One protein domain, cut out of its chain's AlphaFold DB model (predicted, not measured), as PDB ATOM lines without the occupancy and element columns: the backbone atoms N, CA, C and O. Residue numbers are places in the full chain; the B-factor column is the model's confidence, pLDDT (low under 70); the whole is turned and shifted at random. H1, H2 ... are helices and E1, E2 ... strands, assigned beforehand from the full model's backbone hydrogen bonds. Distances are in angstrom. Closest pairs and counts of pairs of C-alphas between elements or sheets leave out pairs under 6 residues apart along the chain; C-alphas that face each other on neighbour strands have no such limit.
ATOM      1  N   LYS A  14      11.636  67.001 192.688       89.81
ATOM      2  CA  LYS A  14      10.498  67.926 192.747       89.81
ATOM      3  C   LYS A  14      10.939  69.355 193.024       89.81
ATOM      4  O   LYS A  14      10.607  70.268 192.279       89.81
ATOM      5  N   TYR A  15      11.669  69.546 194.114       87.44
ATOM      6  CA  TYR A  15      12.218  70.840 194.499       87.44
ATOM      7  C   TYR A  15      13.362  70.641 195.494       87.44
ATOM      8  O   TYR A  15      13.580  69.553 196.033       87.44
ATOM      9  N   ASN A  16      14.100  71.703 195.768       84.25
ATOM     10  CA  ASN A  16      15.126  71.738 196.793       84.25
ATOM     11  C   ASN A  16      14.824  72.845 197.808       84.25
ATOM     12  O   ASN A  16      14.205  73.857 197.494       84.25
ATOM     13  N   GLU A  17      15.302  72.664 199.033       85.38
ATOM     14  CA  GLU A  17      15.350  73.726 200.044       85.38
ATOM     15  C   GLU A  17      16.811  73.916 200.482       85.38
ATOM     16  O   GLU A  17      17.721  73.205 200.037       85.38
ATOM     17  N   GLN A  18      17.088  74.873 201.372       82.81
ATOM     18  CA  GLN A  18      18.448  75.038 201.888       82.81
ATOM     19  C   GLN A  18      18.942  73.748 202.553       82.81
ATOM     20  O   GLN A  18      18.427  73.327 203.588       82.81
ATOM     21  N   ARG A  19      19.991  73.157 201.961       86.75
ATOM     22  CA  ARG A  19      20.604  71.887 202.382       86.75
ATOM     23  C   ARG A  19      19.674  70.669 202.292       86.75
ATOM     24  O   ARG A  19      19.967  69.659 202.922       86.75
ATOM     25  N   LYS A  20      18.578  70.735 201.532       89.00
ATOM     26  CA  LYS A  20      17.643  69.610 201.379       89.00
ATOM     27  C   LYS A  20      17.330  69.325 199.919       89.00
ATOM     28  O   LYS A  20      17.167  70.251 199.127       89.00
ATOM     29  N   VAL A  21      17.181  68.044 199.602       89.56
ATOM     30  CA  VAL A  21      16.583  67.561 198.349       89.56
ATOM     31  C   VAL A  21      15.210  66.994 198.670       89.56
ATOM     32  O   VAL A  21      15.108  66.136 199.549       89.56
ATOM     33  N   CYS A  22      14.184  67.446 197.954       90.62
ATOM     34  CA  CYS A  22      12.827  66.924 198.055       90.62
ATOM     35  C   CYS A  22      12.479  66.195 196.754       90.62
ATOM     36  O   CYS A  22      12.332  66.799 195.687       90.62
ATOM     37  N   CYS A  23      12.357  64.878 196.859       90.81
ATOM     38  CA  CYS A  23      11.907  64.024 195.777       90.81
ATOM     39  C   CYS A  23      10.381  63.845 195.837       90.81
ATOM     40  O   CYS A  23       9.710  64.210 196.809       90.81
ATOM     41  N   GLU A  24       9.826  63.274 194.778       87.31
ATOM     42  CA  GLU A  24       8.429  62.869 194.700       87.31
ATOM     43  C   GLU A  24       8.028  61.950 195.878       87.31
ATOM     44  O   GLU A  24       8.872  61.332 196.532       87.31
ATOM     45  N   GLY A  25       6.728  61.921 196.199       81.62
ATOM     46  CA  GLY A  25       6.127  61.141 197.292       81.62
ATOM     47  C   GLY A  25       6.679  61.425 198.690       81.62
ATOM     48  O   GLY A  25       6.570  60.582 199.572       81.62
ATOM     49  N   GLY A  26       7.261  62.608 198.901       83.25
ATOM     50  CA  GLY A  26       7.655  63.087 200.226       83.25
ATOM     51  C   GLY A  26       9.033  62.622 200.695       83.25
ATOM     52  O   GLY A  26       9.425  62.968 201.809       83.25
ATOM     53  N   CYS A  27       9.797  61.903 199.867       85.25
ATOM     54  CA  CYS A  27      11.166  61.512 200.196       85.25
ATOM     55  C   CYS A  27      12.065  62.755 200.296       85.25
ATOM     56  O   CYS A  27      12.172  63.536 199.349       85.25
ATOM     57  N   ARG A  28      12.726  62.941 201.444       89.31
ATOM     58  CA  ARG A  28      13.573  64.111 201.714       89.31
ATOM     59  C   ARG A  28      14.949  63.687 202.205       89.31
ATOM     60  O   ARG A  28      15.052  62.892 203.133       89.31
ATOM     61  N   VAL A  29      15.995  64.269 201.620       89.38
ATOM     62  CA  VAL A  29      17.385  64.096 202.072       89.38
ATOM     63  C   VAL A  29      17.888  65.409 202.641       89.38
ATOM     64  O   VAL A  29      17.910  66.420 201.939       89.38
ATOM     65  N   GLN A  30      18.296  65.387 203.909       92.31
ATOM     66  CA  GLN A  30      18.912  66.518 204.598       92.31
ATOM     67  C   GLN A  30      20.433  66.363 204.593       92.31
ATOM     68  O   GLN A  30      20.961  65.322 204.971       92.31
ATOM     69  N   PHE A  31      21.133  67.432 204.232       90.94
ATOM     70  CA  PHE A  31      22.589  67.514 204.272       90.94
ATOM     71  C   PHE A  31      23.045  68.440 205.399       90.94
ATOM     72  O   PHE A  31      22.342  69.388 205.765       90.94
ATOM     73  N   VAL A  32      24.241  68.182 205.929       89.75
ATOM     74  CA  VAL A  32      24.875  69.016 206.963       89.75
ATOM     75  C   VAL A  32      25.192  70.408 206.404       89.75
ATOM     76  O   VAL A  32      24.879  71.428 207.025       89.75
ATOM     77  N   ASP A  33      25.724  70.454 205.182       89.25
ATOM     78  CA  ASP A  33      26.177  71.669 204.513       89.25
ATOM     79  C   ASP A  33      25.652  71.795 203.066       89.25
ATOM     80  O   ASP A  33      25.162  70.845 202.447       89.25
ATOM     81  N   LYS A  34      25.743  73.015 202.518       87.31
ATOM     82  CA  LYS A  34      25.256  73.342 201.166       87.31
ATOM     83  C   LYS A  34      26.119  72.727 200.056       87.31
ATOM     84  O   LYS A  34      25.593  72.451 198.981       87.31
ATOM     85  N   SER A  35      27.411  72.500 200.297       89.38
ATOM     86  CA  SER A  35      28.330  71.913 199.315       89.38
ATOM     87  C   SER A  35      28.000  70.442 199.079       89.38
ATOM     88  O   SER A  35      27.855  70.017 197.932       89.38
ATOM     89  N   SER A  36      27.769  69.681 200.150       90.25
ATOM     90  CA  SER A  36      27.327  68.285 200.091       90.25
ATOM     91  C   SER A  36      25.989  68.144 199.368       90.25
ATOM     92  O   SER A  36      25.868  67.314 198.464       90.25
ATOM     93  N   ALA A  37      25.021  69.015 199.678       89.69
ATOM     94  CA  ALA A  37      23.749  69.067 198.957       89.69
ATOM     95  C   ALA A  37      23.957  69.353 197.461       89.69
ATOM     96  O   ALA A  37      23.426  68.640 196.612       89.69
ATOM     97  N   GLY A  38      24.779  70.350 197.125       89.00
ATOM     98  CA  GLY A  38      25.090  70.705 195.742       89.00
ATOM     99  C   GLY A  38      25.792  69.583 194.973       89.00
ATOM    100  O   GLY A  38      25.455  69.336 193.813       89.00
ATOM    101  N   ARG A  39      26.728  68.863 195.605       90.19
ATOM    102  CA  ARG A  39      27.419  67.701 195.017       90.19
ATOM    103  C   ARG A  39      26.453  66.553 194.757       90.19
ATOM    104  O   ARG A  39      26.454  66.015 193.654       90.19
ATOM    105  N   TYR A  40      25.602  66.224 195.727       90.44
ATOM    106  CA  TYR A  40      24.573  65.197 195.570       90.44
ATOM    107  C   TYR A  40      23.603  65.545 194.436       90.44
ATOM    108  O   TYR A  40      23.414  64.761 193.509       90.44
ATOM    109  N   MET A  41      23.049  66.760 194.461       89.12
ATOM    110  CA  MET A  41      22.134  67.255 193.432       89.12
ATOM    111  C   MET A  41      22.787  67.263 192.049       89.12
ATOM    112  O   MET A  41      22.153  66.884 191.074       89.12
ATOM    113  N   SER A  42      24.059  67.645 191.947       90.06
ATOM    114  CA  SER A  42      24.779  67.636 190.667       90.06
ATOM    115  C   SER A  42      25.028  66.224 190.148       90.06
ATOM    116  O   SER A  42      24.917  65.983 188.952       90.06
ATOM    117  N   ARG A  43      25.386  65.299 191.043       90.81
ATOM    118  CA  ARG A  43      25.735  63.925 190.681       90.81
ATOM    119  C   ARG A  43      24.517  63.106 190.273       90.81
ATOM    120  O   ARG A  43      24.642  62.293 189.365       90.81
ATOM    121  N   TYR A  44      23.383  63.325 190.936       92.00
ATOM    122  CA  TYR A  44      22.180  62.518 190.756       92.00
ATOM    123  C   TYR A  44      21.022  63.316 190.152       92.00
ATOM    124  O   TYR A  44      20.494  62.931 189.121       92.00
ATOM    125  N   CYS A  45      20.615  64.441 190.749       90.50
ATOM    126  CA  CYS A  45      19.403  65.157 190.325       90.50
ATOM    127  C   CYS A  45      19.554  65.892 188.978       90.50
ATOM    128  O   CYS A  45      18.602  65.958 188.205       90.50
ATOM    129  N   ALA A  46      20.735  66.438 188.691       90.12
ATOM    130  CA  ALA A  46      21.053  67.196 187.475       90.12
ATOM    131  C   ALA A  46      21.901  66.394 186.469       90.12
ATOM    132  O   ALA A  46      22.602  66.966 185.638       90.12
ATOM    133  N   SER A  47      21.890  65.065 186.574       88.62
ATOM    134  CA  SER A  47      22.656  64.159 185.717       88.62
ATOM    135  C   SER A  47      21.797  62.962 185.328       88.62
ATOM    136  O   SER A  47      20.911  62.563 186.077       88.62
ATOM    137  N   PHE A  48      22.096  62.333 184.192       86.75
ATOM    138  CA  PHE A  48      21.464  61.073 183.774       86.75
ATOM    139  C   PHE A  48      21.826  59.882 184.676       86.75
ATOM    140  O   PHE A  48      21.240  58.814 184.562       86.75
ATOM    141  N   ARG A  49      22.742  60.079 185.633       89.25
ATOM    142  CA  ARG A  49      23.037  59.124 186.710       89.25
ATOM    143  C   ARG A  49      22.001  59.108 187.832       89.25
ATOM    144  O   ARG A  49      22.259  58.543 188.891       89.25
ATOM    145  N   TYR A  50      20.831  59.717 187.643       87.88
ATOM    146  CA  TYR A  50      19.769  59.658 188.642       87.88
ATOM    147  C   TYR A  50      19.395  58.216 189.005       87.88
ATOM    148  O   TYR A  50      19.055  57.990 190.155       87.88
ATOM    149  N   ALA A  51      19.522  57.244 188.094       87.50
ATOM    150  CA  ALA A  51      19.242  55.831 188.371       87.50
ATOM    151  C   ALA A  51      20.162  55.208 189.445       87.50
ATOM    152  O   ALA A  51      19.753  54.268 190.117       87.50
ATOM    153  N   ASP A  52      21.356  55.771 189.675       90.75
ATOM    154  CA  ASP A  52      22.282  55.327 190.732       90.75
ATOM    155  C   ASP A  52      21.906  55.872 192.127       90.75
ATOM    156  O   ASP A  52      22.528  55.536 193.136       90.75
ATOM    157  N   CYS A  53      20.936  56.787 192.207       91.88
ATOM    158  CA  CYS A  53      20.436  57.306 193.474       91.88
ATOM    159  C   CYS A  53      19.463  56.298 194.078       91.88
ATOM    160  O   CYS A  53      18.444  56.005 193.465       91.88
ATOM    161  N   THR A  54      19.698  55.851 195.311       89.38
ATOM    162  CA  THR A  54      18.846  54.856 195.989       89.38
ATOM    163  C   THR A  54      17.367  55.254 196.052       89.38
ATOM    164  O   THR A  54      16.492  54.402 195.938       89.38
ATOM    165  N   ILE A  55      17.060  56.552 196.166       89.81
ATOM    166  CA  ILE A  55      15.674  57.056 196.154       89.81
ATOM    167  C   ILE A  55      15.046  56.916 194.768       89.81
ATOM    168  O   ILE A  55      13.886  56.531 194.649       89.81
ATOM    169  N   ALA A  56      15.796  57.266 193.724       88.38
ATOM    170  CA  ALA A  56      15.313  57.138 192.358       88.38
ATOM    171  C   ALA A  56      15.211  55.665 191.964       88.38
ATOM    172  O   ALA A  56      14.197  55.283 191.410       88.38
ATOM    173  N   GLN A  57      16.200  54.841 192.318       88.62
ATOM    174  CA  GLN A  57      16.207  53.398 192.097       88.62
ATOM    175  C   GLN A  57      14.980  52.735 192.723       88.62
ATOM    176  O   GLN A  57      14.206  52.121 192.004       88.62
ATOM    177  N   SER A  58      14.719  52.977 194.012       86.00
ATOM    178  CA  SER A  58      13.544  52.419 194.688       86.00
ATOM    179  C   SER A  58      12.229  52.821 194.008       86.00
ATOM    180  O   SER A  58      11.290  52.032 193.964       86.00
ATOM    181  N   ARG A  59      12.146  54.032 193.443       84.44
ATOM    182  CA  ARG A  59      10.971  54.471 192.678       84.44
ATOM    183  C   ARG A  59      10.902  53.832 191.300       84.44
ATOM    184  O   ARG A  59       9.826  53.397 190.915       84.44
ATOM    185  N   ILE A  60      12.018  53.776 190.578       86.38
ATOM    186  CA  ILE A  60      12.136  53.099 189.284       86.38
ATOM    187  C   ILE A  60      11.670  51.655 189.436       86.38
ATOM    188  O   ILE A  60      10.782  51.249 188.709       86.38
ATOM    189  N   GLU A  61      12.149  50.932 190.445       81.69
ATOM    190  CA  GLU A  61      11.731  49.556 190.724       81.69
ATOM    191  C   GLU A  61      10.231  49.432 191.002       81.69
ATOM    192  O   GLU A  61       9.623  48.447 190.602       81.69
ATOM    193  N   ILE A  62       9.605  50.419 191.651       80.50
ATOM    194  CA  ILE A  62       8.148  50.432 191.837       80.50
ATOM    195  C   ILE A  62       7.444  50.693 190.501       80.50
ATOM    196  O   ILE A  62       6.528  49.963 190.153       80.50
ATOM    197  N   TYR A  63       7.859  51.699 189.730       76.50
ATOM    198  CA  TYR A  63       7.215  52.035 188.455       76.50
ATOM    199  C   TYR A  63       7.427  50.960 187.376       76.50
ATOM    200  O   TYR A  63       6.493  50.643 186.645       76.50
ATOM    201  N   GLU A  64       8.621  50.373 187.298       77.25
ATOM    202  CA  GLU A  64       8.943  49.240 186.424       77.25
ATOM    203  C   GLU A  64       8.335  47.933 186.958       77.25
ATOM    204  O   GLU A  64       7.862  47.104 186.186       77.25
ATOM    205  N   GLY A  65       8.285  47.756 188.281       59.28
ATOM    206  CA  GLY A  65       7.728  46.586 188.966       59.28
ATOM    207  C   GLY A  65       6.202  46.564 189.073       59.28
ATOM    208  O   GLY A  65       5.640  45.499 189.300       59.28
ATOM    209  N   VAL A  66       5.506  47.676 188.817       52.28
ATOM    210  CA  VAL A  66       4.055  47.689 188.517       52.28
ATOM    211  C   VAL A  66       3.762  47.003 187.167       52.28
ATOM    212  O   VAL A  66       2.610  46.777 186.818       52.28
ATOM    213  N   ASN A  67       4.805  46.576 186.445       43.88
ATOM    214  CA  ASN A  67       4.734  45.652 185.318       43.88
ATOM    215  C   ASN A  67       5.187  44.219 185.687       43.88
ATOM    216  O   ASN A  67       5.703  43.492 184.836       43.88
TER     217      ASN A  67
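What this domain is: This is residues 14 to 67 of the 69 residues of an uncharacterized protein of Clostridiales bacterium (UniProt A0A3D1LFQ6). A small antiparallel sheet has H1 over one face; past the turn H2, H3 leads away, residues 61 to 67 sticking out. The 54 printed residues include E1, E2, E3, H1, H2 and H3 in order, class mixed. Sheet E1 E2 E3 is a meander, neighbours in chain order. Spanning 38 by 21 by 15 A, the whole is only just compact, close to loose; the radius of gyration of the C-alphas is 11.6 A.

Where its parts are: Find C-alpha 14 at (10.498, 67.926, 192.747), where E1, residues 14 to 17, begins; E2 is 20 to 23, E3 28 to 30. H1, 34 to 45, spans 14.8 A; H2 is 48 to 52; H3, 54 to 65, spans 15.5 A, ending at (7.728, 46.586, 188.966).

How they stand to each other: Look within hydrogen-bond range: N 17 and O 20, 3.1 A, in hairpin E1 and E2; N 21 and O 29, 2.9 A, in hairpin E2 and E3. H1 is on the sheet, height 9.7 A; its closest C-alphas with E2, Ala 37 and Lys 20, are 6.6 A apart. H3 and H1 are apart. Every O i to N i+4 pair is within range in H1 and H3; H2 has 0 of 1, and 1 of 2 O i to N i+3.

The domain as a whole: The printed part has no cut and no long link; residues 65 to 67 have pLDDT under 70.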